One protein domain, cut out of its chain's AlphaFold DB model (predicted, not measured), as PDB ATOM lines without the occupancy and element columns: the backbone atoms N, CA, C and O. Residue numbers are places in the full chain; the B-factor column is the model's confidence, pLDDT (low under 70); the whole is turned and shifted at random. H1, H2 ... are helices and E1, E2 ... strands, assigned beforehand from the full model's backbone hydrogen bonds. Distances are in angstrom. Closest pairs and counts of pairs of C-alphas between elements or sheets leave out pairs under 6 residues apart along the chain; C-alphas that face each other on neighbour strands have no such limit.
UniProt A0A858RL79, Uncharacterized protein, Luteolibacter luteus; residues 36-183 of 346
ATOM      1  N   VAL A  36     139.386 191.061 160.959       95.69
ATOM      2  CA  VAL A  36     140.586 191.754 161.424       95.69
ATOM      3  C   VAL A  36     140.602 193.134 160.782       95.69
ATOM      4  O   VAL A  36     140.423 193.264 159.571       95.69
ATOM      5  N   GLU A  37     140.792 194.172 161.588       96.88
ATOM      6  CA  GLU A  37     140.962 195.538 161.100       96.88
ATOM      7  C   GLU A  37     142.394 195.771 160.624       96.88
ATOM      8  O   GLU A  37     142.627 196.290 159.533       96.88
ATOM      9  N   LYS A  38     143.360 195.385 161.459       96.31
ATOM     10  CA  LYS A  38     144.774 195.674 161.247       96.31
ATOM     11  C   LYS A  38     145.635 194.613 161.918       96.31
ATOM     12  O   LYS A  38     145.301 194.128 162.995       96.31
ATOM     13  N   VAL A  39     146.771 194.302 161.303       95.88
ATOM     14  CA  VAL A  39     147.818 193.474 161.912       95.88
ATOM     15  C   VAL A  39     149.042 194.346 162.189       95.88
ATOM     16  O   VAL A  39     149.458 195.117 161.322       95.88
ATOM     17  N   LEU A  40     149.593 194.246 163.398       96.75
ATOM     18  CA  LEU A  40     150.865 194.848 163.805       96.75
ATOM     19  C   LEU A  40     151.883 193.766 164.172       96.75
ATOM     20  O   LEU A  40     151.518 192.641 164.515       96.75
ATOM     21  N   GLY A  41     153.163 194.132 164.135       90.62
ATOM     22  CA  GLY A  41     154.265 193.183 164.274       90.62
ATOM     23  C   GLY A  41     154.511 192.400 162.983       90.62
ATOM     24  O   GLY A  41     153.731 192.454 162.031       90.62
ATOM     25  N   VAL A  42     155.640 191.697 162.925       75.56
ATOM     26  CA  VAL A  42     155.974 190.836 161.785       75.56
ATOM     27  C   VAL A  42     155.602 189.403 162.156       75.56
ATOM     28  O   VAL A  42     156.155 188.889 163.132       75.56
ATOM     29  N   PRO A  43     154.706 188.737 161.401       72.06
ATOM     30  CA  PRO A  43     154.461 187.316 161.584       72.06
ATOM     31  C   PRO A  43     155.786 186.583 161.400       72.06
ATOM     32  O   PRO A  43     156.400 186.656 160.331       72.06
ATOM     33  N   ALA A  44     156.264 185.898 162.436       67.62
ATOM     34  CA  ALA A  44     157.416 185.042 162.237       67.62
ATOM     35  C   ALA A  44     156.935 183.825 161.433       67.62
ATOM     36  O   ALA A  44     155.911 183.217 161.742       67.62
ATOM     37  N   ASN A  45     157.645 183.495 160.354       71.75
ATOM     38  CA  ASN A  45     157.364 182.305 159.556       71.75
ATOM     39  C   ASN A  45     157.783 181.061 160.355       71.75
ATOM     40  O   ASN A  45     158.865 180.506 160.162       71.75
ATOM     41  N   THR A  46     156.962 180.702 161.334       83.75
ATOM     42  CA  THR A  46     157.250 179.688 162.345       83.75
ATOM     43  C   THR A  46     156.450 178.428 162.107       83.75
ATOM     44  O   THR A  46     155.390 178.441 161.491       83.75
ATOM     45  N   ARG A  47     156.941 177.320 162.664       88.75
ATOM     46  CA  ARG A  47     156.211 176.049 162.671       88.75
ATOM     47  C   ARG A  47     155.257 175.913 163.851       88.75
ATOM     48  O   ARG A  47     154.548 174.917 163.904       88.75
ATOM     49  N   HIS A  48     155.231 176.870 164.779       96.31
ATOM     50  CA  HIS A  48     154.420 176.808 165.991       96.31
ATOM     51  C   HIS A  48     153.851 178.186 166.335       96.31
ATOM     52  O   HIS A  48     154.599 179.151 166.477       96.31
ATOM     53  N   LEU A  49     152.532 178.265 166.489       96.62
ATOM     54  CA  LEU A  49     151.788 179.433 166.941       96.62
ATOM     55  C   LEU A  49     151.276 179.262 168.379       96.62
ATOM     56  O   LEU A  49     150.590 178.288 168.678       96.62
ATOM     57  N   LEU A  50     151.546 180.237 169.244       97.06
ATOM     58  CA  LEU A  50     150.872 180.449 170.523       97.06
ATOM     59  C   LEU A  50     149.780 181.515 170.339       97.06
ATOM     60  O   LEU A  50     150.096 182.686 170.136       97.06
ATOM     61  N   GLY A  51     148.510 181.116 170.391       96.69
ATOM     62  CA  GLY A  51     147.352 182.000 170.245       96.69
ATOM     63  C   GLY A  51     146.735 182.400 171.583       96.69
ATOM     64  O   GLY A  51     146.426 181.545 172.416       96.69
ATOM     65  N   VAL A  52     146.512 183.704 171.759       96.44
ATOM     66  CA  VAL A  52     145.864 184.302 172.938       96.44
ATOM     67  C   VAL A  52     144.899 185.400 172.497       96.44
ATOM     68  O   VAL A  52     145.153 186.095 171.517       96.44
ATOM     69  N   SER A  53     143.796 185.575 173.224       96.25
ATOM     70  CA  SER A  53     142.877 186.704 173.034       96.25
ATOM     71  C   SER A  53     143.007 187.704 174.180       96.25
ATOM     72  O   SER A  53     143.056 187.296 175.340       96.25
ATOM     73  N   LEU A  54     142.972 189.000 173.868       95.50
ATOM     74  CA  LEU A  54     142.821 190.083 174.840       95.50
ATOM     75  C   LEU A  54     141.558 190.885 174.524       95.50
ATOM     76  O   LEU A  54     141.420 191.470 173.452       95.50
ATOM     77  N   PHE A  55     140.634 190.891 175.476       92.75
ATOM     78  CA  PHE A  55     139.352 191.585 175.426       92.75
ATOM     79  C   PHE A  55     138.914 191.869 176.866       92.75
ATOM     80  O   PHE A  55     139.389 191.230 177.810       92.75
ATOM     81  N   PHE A  56     138.010 192.823 177.049       87.31
ATOM     82  CA  PHE A  56     137.470 193.152 178.359       87.31
ATOM     83  C   PHE A  56     136.129 192.448 178.603       87.31
ATOM     84  O   PHE A  56     135.235 192.459 177.761       87.31
ATOM     85  N   LYS A  57     135.976 191.834 179.779       81.38
ATOM     86  CA  LYS A  57     134.772 191.083 180.146       81.38
ATOM     87  C   LYS A  57     134.105 191.703 181.382       81.38
ATOM     88  O   LYS A  57     134.701 191.638 182.461       81.38
ATOM     89  N   PRO A  58     132.864 192.218 181.282       72.50
ATOM     90  CA  PRO A  58     132.085 192.594 182.461       72.50
ATOM     91  C   PRO A  58     131.736 191.360 183.303       72.50
ATOM     92  O   PRO A  58     131.663 190.237 182.792       72.50
ATOM     93  N   ARG A  59     131.486 191.537 184.604       70.75
ATOM     94  CA  ARG A  59     131.114 190.415 185.478       70.75
ATOM     95  C   ARG A  59     129.732 189.877 185.139       70.75
ATOM     96  O   ARG A  59     129.522 188.668 185.246       70.75
ATOM     97  N   THR A  60     128.813 190.731 184.691       63.41
ATOM     98  CA  THR A  60     127.498 190.302 184.198       63.41
ATOM     99  C   THR A  60     127.160 190.912 182.840       63.41
ATOM    100  O   THR A  60     127.625 191.988 182.489       63.41
ATOM    101  N   ARG A  61     126.302 190.234 182.065       62.00
ATOM    102  CA  ARG A  61     125.817 190.713 180.756       62.00
ATOM    103  C   ARG A  61     125.058 192.047 180.841       62.00
ATOM    104  O   ARG A  61     124.968 192.760 179.851       62.00
ATOM    105  N   HIS A  62     124.467 192.344 181.997       58.69
ATOM    106  CA  HIS A  62     123.633 193.531 182.202       58.69
ATOM    107  C   HIS A  62     124.439 194.770 182.611       58.69
ATOM    108  O   HIS A  62     123.885 195.866 182.638       58.69
ATOM    109  N   GLU A  63     125.728 194.613 182.911       62.97
ATOM    110  CA  GLU A  63     126.629 195.737 183.148       62.97
ATOM    111  C   GLU A  63     127.006 196.353 181.797       62.97
ATOM    112  O   GLU A  63     127.887 195.866 181.086       62.97
ATOM    113  N   SER A  64     126.294 197.415 181.420       56.91
ATOM    114  CA  SER A  64     126.625 198.203 180.237       56.91
ATOM    115  C   SER A  64     127.858 199.052 180.525       56.91
ATOM    116  O   SER A  64     127.746 200.158 181.039       56.91
ATOM    117  N   ASN A  65     129.038 198.552 180.165       60.97
ATOM    118  CA  ASN A  65     130.271 199.350 180.169       60.97
ATOM    119  C   ASN A  65     130.441 200.158 178.871       60.97
ATOM    120  O   ASN A  65     131.522 200.667 178.603       60.97
ATOM    121  N   SER A  66     129.383 200.283 178.059       63.09
ATOM    122  CA  SER A  66     129.406 200.950 176.749       63.09
ATOM    123  C   SER A  66     129.818 202.422 176.800       63.09
ATOM    124  O   SER A  66     130.192 202.981 175.775       63.09
ATOM    125  N   GLU A  67     129.722 203.058 177.968       71.00
ATOM    126  CA  GLU A  67     130.108 204.459 178.176       71.00
ATOM    127  C   GLU A  67     131.559 204.614 178.665       71.00
ATOM    128  O   GLU A  67     132.087 205.726 178.684       71.00
ATOM    129  N   ILE A  68     132.226 203.517 179.045       80.06
ATOM    130  CA  ILE A  68     133.578 203.546 179.605       80.06
ATOM    131  C   ILE A  68     134.593 203.369 178.480       80.06
ATOM    132  O   ILE A  68     134.679 202.319 177.845       80.06
ATOM    133  N   ILE A  69     135.406 204.400 178.261       87.88
ATOM    134  CA  ILE A  69     136.544 204.330 177.347       87.88
ATOM    135  C   ILE A  69     137.660 203.551 178.040       87.88
ATOM    136  O   ILE A  69     138.205 204.008 179.044       87.88
ATOM    137  N   LEU A  70     138.015 202.387 177.497       90.69
ATOM    138  CA  LEU A  70     139.110 201.589 178.032       90.69
ATOM    139  C   LEU A  70     140.453 202.282 177.771       90.69
ATOM    140  O   LEU A  70     140.796 202.647 176.648       90.69
ATOM    141  N   THR A  71     141.220 202.445 178.839       93.44
ATOM    142  CA  THR A  71     142.584 202.969 178.874       93.44
ATOM    143  C   THR A  71     143.415 202.141 179.853       93.44
ATOM    144  O   THR A  71     142.891 201.293 180.578       93.44
ATOM    145  N   GLU A  72     144.726 202.378 179.909       94.31
ATOM    146  CA  GLU A  72     145.568 201.750 180.931       94.31
ATOM    147  C   GLU A  72     145.078 202.075 182.352       94.31
ATOM    148  O   GLU A  72     144.964 201.173 183.178       94.31
ATOM    149  N   ASP A  73     144.710 203.329 182.619       94.50
ATOM    150  CA  ASP A  73     144.280 203.773 183.948       94.50
ATOM    151  C   ASP A  73     142.972 203.092 184.382       94.50
ATOM    152  O   ASP A  73     142.891 202.500 185.460       94.50
ATOM    153  N   THR A  74     141.981 203.039 183.483       92.44
ATOM    154  CA  THR A  74     140.698 202.373 183.762       92.44
ATOM    155  C   THR A  74     140.856 200.872 183.982       92.44
ATOM    156  O   THR A  74     140.127 200.283 184.767       92.44
ATOM    157  N   LEU A  75     141.798 200.226 183.288       92.69
ATOM    158  CA  LEU A  75     142.020 198.786 183.430       92.69
ATOM    159  C   LEU A  75     142.826 198.447 184.687       92.69
ATOM    160  O   LEU A  75     142.637 197.370 185.249       92.69
ATOM    161  N   ARG A  76     143.700 199.350 185.145       94.75
ATOM    162  CA  ARG A  76     144.427 199.197 186.412       94.75
ATOM    163  C   ARG A  76     143.539 199.449 187.625       94.75
ATOM    164  O   ARG A  76     143.739 198.802 188.648       94.75
ATOM    165  N   GLN A  77     142.587 200.374 187.517       92.94
ATOM    166  CA  GLN A  77     141.759 200.837 188.637       92.94
ATOM    167  C   GLN A  77     140.257 200.760 188.306       92.94
ATOM    168  O   GLN A  77     139.554 201.766 188.422       92.94
ATOM    169  N   PRO A  78     139.741 199.593 187.875       90.25
ATOM    170  CA  PRO A  78     138.394 199.468 187.315       90.25
ATOM    171  C   PRO A  78     137.295 199.986 188.252       90.25
ATOM    172  O   PRO A  78     136.345 200.630 187.803       90.25
ATOM    173  N   GLU A  79     137.442 199.791 189.562       89.25
ATOM    174  CA  GLU A  79     136.452 200.197 190.559       89.25
ATOM    175  C   GLU A  79     136.279 201.723 190.632       89.25
ATOM    176  O   GLU A  79     135.169 202.200 190.874       89.25
ATOM    177  N   LEU A  80     137.341 202.503 190.379       91.19
ATOM    178  CA  LEU A  80     137.265 203.971 190.378       91.19
ATOM    179  C   LEU A  80     136.444 204.520 189.208       91.19
ATOM    180  O   LEU A  80     135.919 205.629 189.292       91.19
ATOM    181  N   TYR A  81     136.302 203.730 188.146       87.44
ATOM    182  CA  TYR A  81     135.526 204.067 186.955       87.44
ATOM    183  C   TYR A  81     134.164 203.366 186.934       87.44
ATOM    184  O   TYR A  81     133.494 203.351 185.905       87.44
ATOM    185  N   GLY A  82     133.740 202.781 188.062       85.69
ATOM    186  CA  GLY A  82     132.452 202.096 188.180       85.69
ATOM    187  C   GLY A  82     132.393 200.747 187.461       85.69
ATOM    188  O   GLY A  82     131.307 200.195 187.293       85.69
ATOM    189  N   MET A  83     133.538 200.195 187.050       85.06
ATOM    190  CA  MET A  83     133.618 198.860 186.468       85.06
ATOM    191  C   MET A  83     133.606 197.820 187.594       85.06
ATOM    192  O   MET A  83     134.232 197.996 188.636       85.06
ATOM    193  N   ASN A  84     132.931 196.697 187.367       82.38
ATOM    194  CA  ASN A  84     132.856 195.585 188.317       82.38
ATOM    195  C   ASN A  84     133.349 194.303 187.643       82.38
ATOM    196  O   ASN A  84     132.538 193.453 187.289       82.38
ATOM    197  N   PRO A  85     134.651 194.152 187.362       81.75
ATOM    198  CA  PRO A  85     135.145 192.937 186.741       81.75
ATOM    199  C   PRO A  85     135.215 191.793 187.767       81.75
ATOM    200  O   PRO A  85     135.266 192.006 188.976       81.75
ATOM    201  N   ALA A  86     135.228 190.544 187.293       76.88
ATOM    202  CA  ALA A  86     135.421 189.391 188.183       76.88
ATOM    203  C   ALA A  86     136.838 189.343 188.793       76.88
ATOM    204  O   ALA A  86     137.016 188.808 189.883       76.88
ATOM    205  N   PHE A  87     137.815 189.909 188.080       84.56
ATOM    206  CA  PHE A  87     139.225 190.029 188.452       84.56
ATOM    207  C   PHE A  87     139.762 191.358 187.909       84.56
ATOM    208  O   PHE A  87     139.237 191.842 186.904       84.56
ATOM    209  N   ASN A  88     140.817 191.921 188.505       89.81
ATOM    210  CA  ASN A  88     141.466 193.108 187.943       89.81
ATOM    211  C   ASN A  88     141.976 192.786 186.518       89.81
ATOM    212  O   ASN A  88     142.791 191.872 186.362       89.81
ATOM    213  N   PRO A  89     141.487 193.469 185.466       89.69
ATOM    214  CA  PRO A  89     141.765 193.066 184.096       89.69
ATOM    215  C   PRO A  89     143.221 193.330 183.709       89.69
ATOM    216  O   PRO A  89     143.783 192.577 182.910       89.69
ATOM    217  N   TRP A  90     143.838 194.360 184.291       94.50
ATOM    218  CA  TRP A  90     145.242 194.647 184.068       94.50
ATOM    219  C   TRP A  90     146.130 193.535 184.610       94.50
ATOM    220  O   TRP A  90     146.855 192.903 183.844       94.50
ATOM    221  N   ASP A  91     146.028 193.267 185.908       93.31
ATOM    222  CA  ASP A  91     146.908 192.326 186.597       93.31
ATOM    223  C   ASP A  91     146.684 190.888 186.130       93.31
ATOM    224  O   ASP A  91     147.625 190.099 186.061       93.31
ATOM    225  N   HIS A  92     145.438 190.543 185.798       89.69
ATOM    226  CA  HIS A  92     145.082 189.170 185.474       89.69
ATOM    227  C   HIS A  92     145.285 188.822 183.995       89.69
ATOM    228  O   HIS A  92     145.724 187.715 183.706       89.69
ATOM    229  N   TYR A  93     145.006 189.735 183.055       89.19
ATOM    230  CA  TYR A  93     145.038 189.405 181.620       89.19
ATOM    231  C   TYR A  93     146.107 190.159 180.831       89.19
ATOM    232  O   TYR A  93     146.673 189.607 179.894       89.19
ATOM    233  N   ILE A  94     146.398 191.417 181.167       95.50
ATOM    234  CA  ILE A  94     147.237 192.284 180.322       95.50
ATOM    235  C   ILE A  94     148.702 192.212 180.746       95.50
ATOM    236  O   ILE A  94     149.578 191.939 179.923       95.50
ATOM    237  N   GLN A  95     148.966 192.432 182.033       96.62
ATOM    238  CA  GLN A  95     150.302 192.424 182.621       96.62
ATOM    239  C   GLN A  95     151.039 191.094 182.370       96.62
ATOM    240  O   GLN A  95     152.184 191.154 181.921       96.62
ATOM    241  N   PRO A  96     150.413 189.903 182.508       97.12
ATOM    242  CA  PRO A  96     151.111 188.643 182.248       97.12
ATOM    243  C   PRO A  96     151.591 188.496 180.798       97.12
ATOM    244  O   PRO A  96     152.679 187.983 180.557       97.12
ATOM    245  N   VAL A  97     150.829 188.977 179.812       97.31
ATOM    246  CA  VAL A  97     151.263 188.926 178.405       97.31
ATOM    247  C   VAL A  97     152.468 189.841 178.182       97.31
ATOM    248  O   VAL A  97     153.422 189.470 177.501       97.31
ATOM    249  N   LEU A  98     152.447 191.036 178.768       96.94
ATOM    250  CA  LEU A  98     153.516 192.021 178.602       96.94
ATOM    251  C   LEU A  98     154.815 191.581 179.268       96.94
ATOM    252  O   LEU A  98     155.869 191.695 178.651       96.94
ATOM    253  N   ASP A  99     154.726 191.034 180.478       97.00
ATOM    254  CA  ASP A  99     155.901 190.627 181.248       97.00
ATOM    255  C   ASP A  99     156.571 189.380 180.673       97.00
ATOM    256  O   ASP A  99     157.795 189.258 180.714       97.00
ATOM    257  N   TYR A 100     155.786 188.448 180.122       97.62
ATOM    258  CA  TYR A 100     156.297 187.132 179.738       97.62
ATOM    259  C   TYR A 100     156.451 186.930 178.227       97.62
ATOM    260  O   TYR A 100     157.168 186.016 177.825       97.62
ATOM    261  N   SER A 101     155.852 187.762 177.365       96.38
ATOM    262  CA  SER A 101     155.999 187.612 175.902       96.38
ATOM    263  C   SER A 101     157.450 187.714 175.433       96.38
ATOM    264  O   SER A 101     157.886 186.866 174.656       96.38
ATOM    265  N   GLY A 102     158.222 188.674 175.952       95.75
ATOM    266  CA  GLY A 102     159.651 188.795 175.653       95.75
ATOM    267  C   GLY A 102     160.440 187.550 176.065       95.75
ATOM    268  O   GLY A 102     161.194 187.007 175.260       95.75
ATOM    269  N   LEU A 103     160.184 187.033 177.271       96.62
ATOM    270  CA  LEU A 103     160.827 185.818 177.780       96.62
ATOM    271  C   LEU A 103     160.477 184.580 176.940       96.62
ATOM    272  O   LEU A 103     161.348 183.769 176.638       96.62
ATOM    273  N   VAL A 104     159.214 184.432 176.525       96.06
ATOM    274  CA  VAL A 104     158.801 183.340 175.630       96.06
ATOM    275  C   VAL A 104     159.519 183.451 174.284       96.06
ATOM    276  O   VAL A 104     159.995 182.439 173.784       96.06
ATOM    277  N   LYS A 105     159.654 184.654 173.711       94.12
ATOM    278  CA  LYS A 105     160.397 184.848 172.454       94.12
ATOM    279  C   LYS A 105     161.896 184.586 172.598       94.12
ATOM    280  O   LYS A 105     162.502 184.117 171.641       94.12
ATOM    281  N   GLU A 106     162.482 184.877 173.753       95.31
ATOM    282  CA  GLU A 106     163.886 184.574 174.038       95.31
ATOM    283  C   GLU A 106     164.126 183.064 174.164       95.31
ATOM    284  O   GLU A 106     165.064 182.533 173.572       95.31
ATOM    285  N   LEU A 107     163.263 182.364 174.908       96.12
ATOM    286  CA  LEU A 107     163.442 180.945 175.234       96.12
ATOM    287  C   LEU A 107     162.872 179.981 174.184       96.12
ATOM    288  O   LEU A 107     163.312 178.835 174.120       96.12
ATOM    289  N   ALA A 108     161.914 180.428 173.372       94.62
ATOM    290  CA  ALA A 108     161.303 179.678 172.275       94.62
ATOM    291  C   ALA A 108     161.192 180.563 171.012       94.62
ATOM    292  O   ALA A 108     160.084 180.909 170.577       94.62
ATOM    293  N   PRO A 109     162.326 180.982 170.414       93.06
ATOM    294  CA  PRO A 109     162.344 181.901 169.271       93.06
ATOM    295  C   PRO A 109     161.627 181.351 168.028       93.06
ATOM    296  O   PRO A 109     161.173 182.122 167.180       93.06
ATOM    297  N   GLU A 110     161.493 180.029 167.924       92.44
ATOM    298  CA  GLU A 110     160.761 179.320 166.878       92.44
ATOM    299  C   GLU A 110     159.236 179.396 167.014       92.44
ATOM    300  O   GLU A 110     158.538 178.944 166.106       92.44
ATOM    301  N   VAL A 111     158.716 179.937 168.119       94.75
ATOM    302  CA  VAL A 111     157.280 180.097 168.364       94.75
ATOM    303  C   VAL A 111     156.849 181.520 168.019       94.75
ATOM    304  O   VAL A 111     157.407 182.507 168.507       94.75
ATOM    305  N   SER A 112     155.822 181.648 167.182       95.38
ATOM    306  CA  SER A 112     155.103 182.911 167.000       95.38
ATOM    307  C   SER A 112     154.087 183.093 168.108       95.38
ATOM    308  O   SER A 112     153.351 182.169 168.431       95.38
ATOM    309  N   ILE A 113     154.010 184.299 168.659       96.50
ATOM    310  CA  ILE A 113     152.960 184.674 169.601       96.50
ATOM    311  C   ILE A 113     151.968 185.537 168.839       96.50
ATOM    312  O   ILE A 113     152.363 186.578 168.317       96.50
ATOM    313  N   ARG A 114     150.700 185.129 168.799       97.19
ATOM    314  CA  ARG A 114     149.623 185.921 168.210       97.19
ATOM    315  C   ARG A 114     148.614 186.339 169.260       97.19
ATOM    316  O   ARG A 114     148.046 185.498 169.957       97.19
ATOM    317  N   ILE A 115     148.373 187.643 169.314       97.50
ATOM    318  CA  ILE A 115     147.371 188.255 170.176       97.50
ATOM    319  C   ILE A 115     146.199 188.719 169.317       97.50
ATOM    320  O   ILE A 115     146.353 189.623 168.501       97.50
ATOM    321  N   TYR A 116     145.026 188.132 169.527       97.44
ATOM    322  CA  TYR A 116     143.761 188.634 168.996       97.44
ATOM    323  C   TYR A 116     143.234 189.712 169.944       97.44
ATOM    324  O   TYR A 116     142.766 189.406 171.043       97.44
ATOM    325  N   LEU A 117     143.376 190.974 169.550       97.50
ATOM    326  CA  LEU A 117     143.145 192.142 170.394       97.50
ATOM    327  C   LEU A 117     141.819 192.813 170.027       97.50
ATOM    328  O   LEU A 117     141.618 193.196 168.875       97.50
ATOM    329  N   ALA A 118     140.930 192.979 171.005       96.00
ATOM    330  CA  ALA A 118     139.691 193.729 170.817       96.00
ATOM    331  C   ALA A 118     139.970 195.187 170.419       96.00
ATOM    332  O   ALA A 118     140.963 195.778 170.849       96.00
ATOM    333  N   ASN A 119     139.085 195.776 169.612       95.31
ATOM    334  CA  ASN A 119     139.296 197.115 169.057       95.31
ATOM    335  C   ASN A 119     139.448 198.209 170.128       95.31
ATOM    336  O   ASN A 119     140.327 199.064 170.049       95.31
ATOM    337  N   ASP A 120     138.644 198.128 171.183       93.12
ATOM    338  CA  ASP A 120     138.679 199.027 172.339       93.12
ATOM    339  C   ASP A 120     139.938 198.879 173.210       93.12
ATOM    340  O   ASP A 120     140.183 199.706 174.085       93.12
ATOM    341  N   LEU A 121     140.777 197.874 172.945       95.62
ATOM    342  CA  LEU A 121     142.094 197.698 173.553       95.62
ATOM    343  C   LEU A 121     143.249 198.045 172.597       95.62
ATOM    344  O   LEU A 121     144.413 197.828 172.942       95.62
ATOM    345  N   ALA A 122     142.974 198.611 171.413       96.88
ATOM    346  CA  ALA A 122     143.986 198.899 170.391       96.88
ATOM    347  C   ALA A 122     145.112 199.841 170.861       96.88
ATOM    348  O   ALA A 122     146.211 199.806 170.310       96.88
ATOM    349  N   PHE A 123     144.898 200.629 171.921       96.50
ATOM    350  CA  PHE A 123     145.945 201.457 172.532       96.50
ATOM    351  C   PHE A 123     147.120 200.636 173.109       96.50
ATOM    352  O   PHE A 123     148.205 201.176 173.310       96.50
ATOM    353  N   LEU A 124     146.936 199.330 173.350       97.12
ATOM    354  CA  LEU A 124     147.989 198.408 173.792       97.12
ATOM    355  C   LEU A 124     148.835 197.852 172.638       97.12
ATOM    356  O   LEU A 124     149.876 197.239 172.887       97.12
ATOM    357  N   ALA A 125     148.384 198.014 171.392       97.38
ATOM    358  CA  ALA A 125     148.858 197.210 170.274       97.38
ATOM    359  C   ALA A 125     150.350 197.414 169.973       97.38
ATOM    360  O   ALA A 125     151.061 196.432 169.793       97.38
ATOM    361  N   GLU A 126     150.847 198.655 170.006       97.19
ATOM    362  CA  GLU A 126     152.271 198.958 169.781       97.19
ATOM    363  C   GLU A 126     153.173 198.324 170.852       97.19
ATOM    364  O   GLU A 126     154.224 197.769 170.538       97.19
ATOM    365  N   ARG A 127     152.743 198.332 172.124       96.81
ATOM    366  CA  ARG A 127     153.513 197.725 173.221       96.81
ATOM    367  C   ARG A 127     153.544 196.200 173.110       96.81
ATOM    368  O   ARG A 127     154.578 195.592 173.357       96.81
ATOM    369  N   LEU A 128     152.427 195.587 172.720       97.00
ATOM    370  CA  LEU A 128     152.340 194.142 172.484       97.00
ATOM    371  C   LEU A 128     153.147 193.715 171.243       97.00
ATOM    372  O   LEU A 128     153.780 192.661 171.251       97.00
ATOM    373  N   ALA A 129     153.175 194.545 170.198       97.06
ATOM    374  CA  ALA A 129     153.859 194.261 168.936       97.06
ATOM    375  C   ALA A 129     155.394 194.187 169.049       97.06
ATOM    376  O   ALA A 129     156.051 193.732 168.114       97.06
ATOM    377  N   LEU A 130     155.975 194.573 170.193       95.12
ATOM    378  CA  LEU A 130     157.408 194.409 170.469       95.12
ATOM    379  C   LEU A 130     157.852 192.937 170.435       95.12
ATOM    380  O   LEU A 130     158.986 192.642 170.055       95.12
ATOM    381  N   HIS A 131     156.965 192.013 170.818       94.94
ATOM    382  CA  HIS A 131     157.271 190.580 170.918       94.94
ATOM    383  C   HIS A 131     156.226 189.679 170.241       94.94
ATOM    384  O   HIS A 131     156.437 188.470 170.124       94.94
ATOM    385  N   CYS A 132     155.120 190.255 169.771       95.94
ATOM    386  CA  CYS A 132     153.966 189.516 169.275       95.94
ATOM    387  C   CYS A 132     153.527 189.984 167.882       95.94
ATOM    388  O   CYS A 132     153.717 191.132 167.490       95.94
ATOM    389  N   GLU A 133     152.848 189.095 167.165       95.94
ATOM    390  CA  GLU A 133     151.953 189.435 166.065       95.94
ATOM    391  C   GLU A 133     150.595 189.843 166.667       95.94
ATOM    392  O   GLU A 133     149.955 189.058 167.367       95.94
ATOM    393  N   VAL A 134     150.143 191.074 166.438       97.75
ATOM    394  CA  VAL A 134     148.915 191.602 167.052       97.75
ATOM    395  C   VAL A 134     147.846 191.769 165.987       97.75
ATOM    396  O   VAL A 134     147.979 192.596 165.089       97.75
ATOM    397  N   TRP A 135     146.780 190.985 166.092       97.31
ATOM    398  CA  TRP A 135     145.610 191.029 165.220       97.31
ATOM    399  C   TRP A 135     144.541 191.875 165.899       97.31
ATOM    400  O   TRP A 135     143.840 191.401 166.791       97.31
ATOM    401  N   ILE A 136     144.439 193.141 165.500       97.81
ATOM    402  CA  ILE A 136     143.411 194.056 165.994       97.81
ATOM    403  C   ILE A 136     142.108 193.700 165.290       97.81
ATOM    404  O   ILE A 136     141.997 193.800 164.066       97.81
ATOM    405  N   MET A 137     141.126 193.265 166.064       97.19
ATOM    406  CA  MET A 137     139.820 192.858 165.566       97.19
ATOM    407  C   MET A 137     138.959 194.091 165.277       97.19
ATOM    408  O   MET A 137     139.096 195.115 165.945       97.19
ATOM    409  N   LYS A 138     138.035 193.993 164.313       95.62
ATOM    410  CA  LYS A 138     137.067 195.076 164.048       95.62
ATOM    411  C   LYS A 138     136.063 195.271 165.184       95.62
ATOM    412  O   LYS A 138     135.539 196.361 165.370       95.62
ATOM    413  N   SER A 139     135.757 194.207 165.925       92.19
ATOM    414  CA  SER A 139     134.818 194.263 167.046       92.19
ATOM    415  C   SER A 139     135.532 194.680 168.332       92.19
ATOM    416  O   SER A 139     136.575 194.127 168.688       92.19
ATOM    417  N   SER A 140     134.918 195.604 169.069       90.56
ATOM    418  CA  SER A 140     135.250 195.903 170.466       90.56
ATOM    419  C   SER A 140     134.810 194.776 171.401       90.56
ATOM    420  O   SER A 140     134.118 193.828 170.998       90.56
ATOM    421  N   SER A 141     135.200 194.889 172.666       85.62
ATOM    422  CA  SER A 141     134.753 194.012 173.733       85.62
ATOM    423  C   SER A 141     133.271 194.273 174.029       85.62
ATOM    424  O   SER A 141     132.902 195.329 174.527       85.62
ATOM    425  N   ILE A 142     132.396 193.318 173.707       74.00
ATOM    426  CA  ILE A 142     130.952 193.431 174.002       74.00
ATOM    427  C   ILE A 142     130.571 192.702 175.299       74.00
ATOM    428  O   ILE A 142     129.789 193.204 176.100       74.00
ATOM    429  N   ALA A 143     131.118 191.501 175.502       77.38
ATOM    430  CA  ALA A 143     130.847 190.605 176.621       77.38
ATOM    431  C   ALA A 143     131.980 189.560 176.700       77.38
ATOM    432  O   ALA A 143     133.154 189.904 176.638       77.38
ATOM    433  N   SER A 144     131.649 188.271 176.825       80.12
ATOM    434  CA  SER A 144     132.641 187.186 176.773       80.12
ATOM    435  C   SER A 144     133.020 186.801 175.340       80.12
ATOM    436  O   SER A 144     134.177 186.510 175.053       80.12
ATOM    437  N   ALA A 145     132.059 186.828 174.420       85.00
ATOM    438  CA  ALA A 145     132.287 186.594 172.999       85.00
ATOM    439  C   ALA A 145     132.040 187.878 172.191       85.00
ATOM    440  O   ALA A 145     131.291 188.730 172.663       85.00
ATOM    441  N   PRO A 146     132.671 188.050 171.014       88.50
ATOM    442  CA  PRO A 146     133.524 187.078 170.314       88.50
ATOM    443  C   PRO A 146     134.960 186.944 170.865       88.50
ATOM    444  O   PRO A 146     135.676 186.035 170.454       88.50
ATOM    445  N   GLY A 147     135.365 187.772 171.837       91.31
ATOM    446  CA  GLY A 147     136.725 187.809 172.397       91.31
ATOM    447  C   GLY A 147     137.333 186.446 172.760       91.31
ATOM    448  O   GLY A 147     138.414 186.097 172.281       91.31
ATOM    449  N   MET A 148     136.615 185.629 173.541       89.94
ATOM    450  CA  MET A 148     137.076 184.292 173.967       89.94
ATOM    451  C   MET A 148     137.266 183.293 172.817       89.94
ATOM    452  O   MET A 148     137.950 182.285 172.989       89.94
ATOM    453  N   ILE A 149     136.684 183.563 171.650       92.06
ATOM    454  CA  ILE A 149     136.674 182.649 170.507       92.06
ATOM    455  C   ILE A 149     137.783 182.970 169.501       92.06
ATOM    456  O   ILE A 149     138.263 182.060 168.831       92.06
ATOM    457  N   TRP A 150     138.225 184.228 169.390       95.12
ATOM    458  CA  TRP A 150     139.169 184.636 168.339       95.12
ATOM    459  C   TRP A 150     140.475 183.846 168.321       95.12
ATOM    460  O   TRP A 150     140.974 183.525 167.249       95.12
ATOM    461  N   ARG A 151     140.993 183.461 169.487       93.31
ATOM    462  CA  ARG A 151     142.153 182.571 169.605       93.31
ATOM    463  C   ARG A 151     142.030 181.304 168.759       93.31
ATOM    464  O   ARG A 151     143.001 180.921 168.122       93.31
ATOM    465  N   HIS A 152     140.839 180.713 168.638       94.25
ATOM    466  CA  HIS A 152     140.638 179.510 167.827       94.25
ATOM    467  C   HIS A 152     140.952 179.717 166.338       94.25
ATOM    468  O   HIS A 152     141.288 178.748 165.664       94.25
ATOM    469  N   LEU A 153     140.900 180.954 165.823       94.75
ATOM    470  CA  LEU A 153     141.215 181.270 164.423       94.75
ATOM    471  C   LEU A 153     142.646 180.852 164.042       94.75
ATOM    472  O   LEU A 153     142.921 180.572 162.877       94.75
ATOM    473  N   GLY A 154     143.554 180.749 165.021       93.19
ATOM    474  CA  GLY A 154     144.920 180.278 164.796       93.19
ATOM    475  C   GLY A 154     144.989 178.846 164.259       93.19
ATOM    476  O   GLY A 154     145.925 178.523 163.536       93.19
ATOM    477  N   LEU A 155     143.984 178.014 164.551       93.69
ATOM    478  CA  LEU A 155     143.894 176.631 164.075       93.69
ATOM    479  C   LEU A 155     143.592 176.531 162.566       93.69
ATOM    480  O   LEU A 155     143.924 175.532 161.931       93.69
ATOM    481  N   GLU A 156     142.952 177.552 161.992       94.00
ATOM    482  CA  GLU A 156     142.669 177.628 160.554       94.00
ATOM    483  C   GLU A 156     143.860 178.225 159.800       94.00
ATOM    484  O   GLU A 156     144.362 177.635 158.839       94.00
ATOM    485  N   ASP A 157     144.342 179.378 160.270       86.12
ATOM    486  CA  ASP A 157     145.245 180.249 159.514       86.12
ATOM    487  C   ASP A 157     146.730 179.829 159.606       86.12
ATOM    488  O   ASP A 157     147.553 180.308 158.824       86.12
ATOM    489  N   HIS A 158     147.106 178.941 160.537       87.62
ATOM    490  CA  HIS A 158     148.494 178.509 160.733       87.62
ATOM    491  C   HIS A 158     148.737 177.061 160.249       87.62
ATOM    492  O   HIS A 158     148.009 176.152 160.640       87.62
ATOM    493  N   PRO A 159     149.772 176.803 159.421       86.44
ATOM    494  CA  PRO A 159     149.996 175.484 158.820       86.44
ATOM    495  C   PRO A 159     150.738 174.477 159.717       86.44
ATOM    496  O   PRO A 159     150.832 173.309 159.352       86.44
ATOM    497  N   GLY A 160     151.324 174.921 160.831       92.38
ATOM    498  CA  GLY A 160     152.061 174.076 161.777       92.38
ATOM    499  C   GLY A 160     151.332 173.873 163.107       92.38
ATOM    500  O   GLY A 160     150.112 173.948 163.178       92.38
ATOM    501  N   LEU A 161     152.098 173.680 164.180       96.94
ATOM    502  CA  LEU A 161     151.586 173.490 165.534       96.94
ATOM    503  C   LEU A 161     150.854 174.723 166.052       96.94
ATOM    504  O   LEU A 161     151.255 175.859 165.801       96.94
ATOM    505  N   TYR A 162     149.817 174.484 166.838       97.38
ATOM    506  CA  TYR A 162     149.018 175.501 167.490       97.38
ATOM    507  C   TYR A 162     148.921 175.204 168.988       97.38
ATOM    508  O   TYR A 162     148.673 174.078 169.411       97.38
ATOM    509  N   THR A 163     149.151 176.212 169.819       97.69
ATOM    510  CA  THR A 163     148.930 176.181 171.265       97.69
ATOM    511  C   THR A 163     148.032 177.332 171.629       97.69
ATOM    512  O   THR A 163     148.320 178.475 171.297       97.69
ATOM    513  N   GLN A 164     146.966 177.026 172.345       96.56
ATOM    514  CA  GLN A 164     146.075 178.016 172.901       96.56
ATOM    515  C   GLN A 164     146.312 178.132 174.395       96.56
ATOM    516  O   GLN A 164     146.414 177.106 175.071       96.56
ATOM    517  N   ILE A 165     146.326 179.363 174.909       96.12
ATOM    518  CA  ILE A 165     146.234 179.626 176.346       96.12
ATOM    519  C   ILE A 165     145.298 180.811 176.651       96.12
ATOM    520  O   ILE A 165     145.088 181.688 175.807       96.12
ATOM    521  N   ASP A 166     144.739 180.849 177.860       93.88
ATOM    522  CA  ASP A 166     144.251 182.088 178.470       93.88
ATOM    523  C   ASP A 166     145.435 183.034 178.736       93.88
ATOM    524  O   ASP A 166     146.579 182.608 178.924       93.88
ATOM    525  N   ALA A 167     145.162 184.338 178.751       94.69
ATOM    526  CA  ALA A 167     146.191 185.353 178.943       94.69
ATOM    527  C   ALA A 167     146.856 185.281 180.331       94.69
ATOM    528  O   ALA A 167     148.049 185.546 180.449       94.69
ATOM    529  N   ASP A 168     146.130 184.849 181.362       93.75
ATOM    530  CA  ASP A 168     146.645 184.656 182.725       93.75
ATOM    531  C   ASP A 168     147.583 183.438 182.852       93.75
ATOM    532  O   ASP A 168     148.340 183.324 183.817       93.75
ATOM    533  N   LEU A 169     147.600 182.544 181.856       95.19
ATOM    534  CA  LEU A 169     148.485 181.378 181.804       95.19
ATOM    535  C   LEU A 169     149.818 181.641 181.094       95.19
ATOM    536  O   LEU A 169     150.647 180.725 181.029       95.19
ATOM    537  N   PHE A 170     150.064 182.868 180.616       95.50
ATOM    538  CA  PHE A 170     151.323 183.265 179.973       95.50
ATOM    539  C   PHE A 170     152.596 182.934 180.771       95.50
ATOM    540  O   PHE A 170     153.545 182.440 180.158       95.50
ATOM    541  N   PRO A 171     152.629 183.077 182.115       96.25
ATOM    542  CA  PRO A 171     153.787 182.675 182.919       96.25
ATOM    543  C   PRO A 171     154.162 181.193 182.768       96.25
ATOM    544  O   PRO A 171     155.291 180.797 183.037       96.25
ATOM    545  N   SER A 172     153.220 180.361 182.313       95.50
ATOM    546  CA  SER A 172     153.394 178.925 182.078       95.50
ATOM    547  C   SER A 172     153.312 178.536 180.594       95.50
ATOM    548  O   SER A 172     153.091 177.362 180.280       95.50
ATOM    549  N   ALA A 173     153.453 179.498 179.673       97.00
ATOM    550  CA  ALA A 173     153.294 179.280 178.235       97.00
ATOM    551  C   ALA A 173     154.284 178.242 177.683       97.00
ATOM    552  O   ALA A 173     153.884 177.367 176.915       97.00
ATOM    553  N   LEU A 174     155.547 178.286 178.125       97.31
ATOM    554  CA  LEU A 174     156.595 177.353 177.689       97.31
ATOM    555  C   LEU A 174     156.243 175.893 177.994       97.31
ATOM    556  O   LEU A 174     156.468 175.023 177.156       97.31
ATOM    557  N   ASP A 175     155.597 175.620 179.131       95.75
ATOM    558  CA  ASP A 175     155.116 174.273 179.442       95.75
ATOM    559  C   ASP A 175     154.061 173.805 178.436       95.75
ATOM    560  O   ASP A 175     154.035 172.636 178.058       95.75
ATOM    561  N   LYS A 176     153.154 174.697 178.020       97.00
ATOM    562  CA  LYS A 176     152.069 174.356 177.085       97.00
ATOM    563  C   LYS A 176     152.610 174.151 175.675       97.00
ATOM    564  O   LYS A 176     152.227 173.188 175.020       97.00
ATOM    565  N   ILE A 177     153.558 174.990 175.263       97.50
ATOM    566  CA  ILE A 177     154.329 174.828 174.027       97.50
ATOM    567  C   ILE A 177     155.017 173.457 174.025       97.50
ATOM    568  O   ILE A 177     154.826 172.683 173.091       97.50
ATOM    569  N   ALA A 178     155.732 173.112 175.100       96.94
ATOM    570  CA  ALA A 178     156.435 171.837 175.214       96.94
ATOM    571  C   ALA A 178     155.492 170.626 175.130       96.94
ATOM    572  O   ALA A 178     155.837 169.622 174.506       96.94
ATOM    573  N   ILE A 179     154.292 170.715 175.713       96.62
ATOM    574  CA  ILE A 179     153.267 169.667 175.592       96.62
ATOM    575  C   ILE A 179     152.808 169.525 174.139       96.62
ATOM    576  O   ILE A 179     152.731 168.401 173.650       96.62
ATOM    577  N   THR A 180     152.550 170.628 173.433       97.88
ATOM    578  CA  THR A 180     152.187 170.588 172.006       97.88
ATOM    579  C   THR A 180     153.292 169.948 171.174       97.88
ATOM    580  O   THR A 180     153.022 169.071 170.362       97.88
ATOM    581  N   THR A 181     154.554 170.302 171.411       96.69
ATOM    582  CA  THR A 181     155.678 169.670 170.713       96.69
ATOM    583  C   THR A 181     155.800 168.181 171.050       96.69
ATOM    584  O   THR A 181     156.126 167.375 170.180       96.69
ATOM    585  N   ALA A 182     155.546 167.782 172.298       95.88
ATOM    586  CA  ALA A 182     155.570 166.376 172.697       95.88
ATOM    587  C   ALA A 182     154.435 165.575 172.041       95.88
ATOM    588  O   ALA A 182     154.686 164.492 171.523       95.88
ATOM    589  N   MET A 183     153.219 166.129 172.013       96.19
ATOM    590  CA  MET A 183     152.066 165.570 171.303       96.19
ATOM    591  C   MET A 183     152.389 165.327 169.823       96.19
ATOM    592  O   MET A 183     152.148 164.231 169.323       96.19
TER     593      MET A 183
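Overview. This is residues 36 to 183 of the 346 residues of an uncharacterized protein of Luteolibacter luteus (UniProt A0A858RL79). A strongly twisted sheet of five strands is the middle layer of three, with H3, H4 and H6 over one face and H5 alone over the other. H1, H2 and the unnamed residues 55 to 71 make a small group past one end of the sheet, where H1 packs on the first residues of H3. The 148 printed residues have six named helices and five named strands, in the order E1 E2 H1 H2 H3 E3 H4 E4 H5 E5 H6; the class is mixed, helices and strands. The mixed sheet runs E1 E4 E3 E2 E5, with E1 antiparallel to E4 and the other neighbours parallel. The whole is compact, with a radius of gyration of the C-alphas of 15.0 A, yet elongated in outline, spanning 44 by 26 by 26 A.

Along the chain. The edge strand E1, residues 36 to 40, begins at C-alpha 36 (140.586, 191.754, 161.424) and is 11.0 A long. Across the sheet follow E4, residues 133 to 137, 12.6 A; E3, residues 111 to 117, 18.7 A; E2, residues 48 to 54, 19.7 A; and the other edge strand E5, residues 161 to 165, 13.5 A. The longest helix by residues, H3, residues 89 to 107, begins at C-alpha 89 (141.765, 193.066, 184.096), measures 26.4 A and has a kink of 34 degrees near residue 101. H4 is residues 119 to 128, 13.8 A, and H5 is residues 147 to 157, 17.2 A. H6, residues 167 to 183, measures 22.0 A, has a kink of 69 degrees near residue 174 and ends at C-alpha 183 (152.066, 165.570, 171.303). H1 is residues 72 to 76, 6.2 A, and H2 is residues 78 to 81, 5.4 A.

Arrangement. In the sheet, N 114 of E3 and O 50 of E2 are 2.8 A apart, within hydrogen-bond range, as are N 163 of E5 and O 49 of E2 at 2.8 A, N 135 of E4 and O 115 of E3 at 2.8 A, and N 40 of E1 and O 134 of E4 at 2.9 A. E3, H4 and E4 form a strand-helix-strand unit, two parallel neighbour strands with a helix between them in the chain, its crossover right-handed; E2, H1 H2 H3 and E3 form another. E4, H5 and E5 form a split unit, with E3 and E2 between its strands, also right-handed. H3 is over E3 and E2 at a height over the sheet of 10.1 A. On the same face, H4 is over E4 and E3 at 8.2 A, and H6 over E2 and E5 at 7.8 A. On the opposite face, H5 is at 6.8 A over E2 and, only just, over E3, on which 3 of its C-alphas fall. H3 is the hub, touching three helices. With its residues 167 to 174 alone H6 touches H3, the same way at a steep tilt of 41 degrees; the closest C-alphas, of Tyr 93 and Ala 167, are 5.0 A apart. H3 touches H1 with residues 89 to 91 alone, the C-alphas of Arg 76 and Trp 90 being closest at 5.2 A. With residues 97 to 98 alone H3 only just touches H4, with 3 pairs of C-alphas within 8 A; Leu 98 and Leu 128 are closest, their C-alphas 6.6 A apart. H1 and H2 are close but not clearly touching, the closest C-alphas, of Thr 74 and Tyr 81, 6.3 A apart. In H1 every O i to N i+4 pair is within hydrogen-bond range, against 10 of 15 in H3, 9 of 13 in H6, 1 of 6 in H4 and 1 of 7 in H5; of O i to N i+3 pairs, H4 has 5 of 7 and H5 6 of 8 within range.

Size, cuts and confidence. The C-alphas farthest apart, of Glu 67 and Ala 182, are 46.1 A apart. The printed part has no cut, and the one long link is E2 to H1, 17 residues. The mean pLDDT of the printed part is 90.7, with residue 44 and residues 60 to 66 under 70.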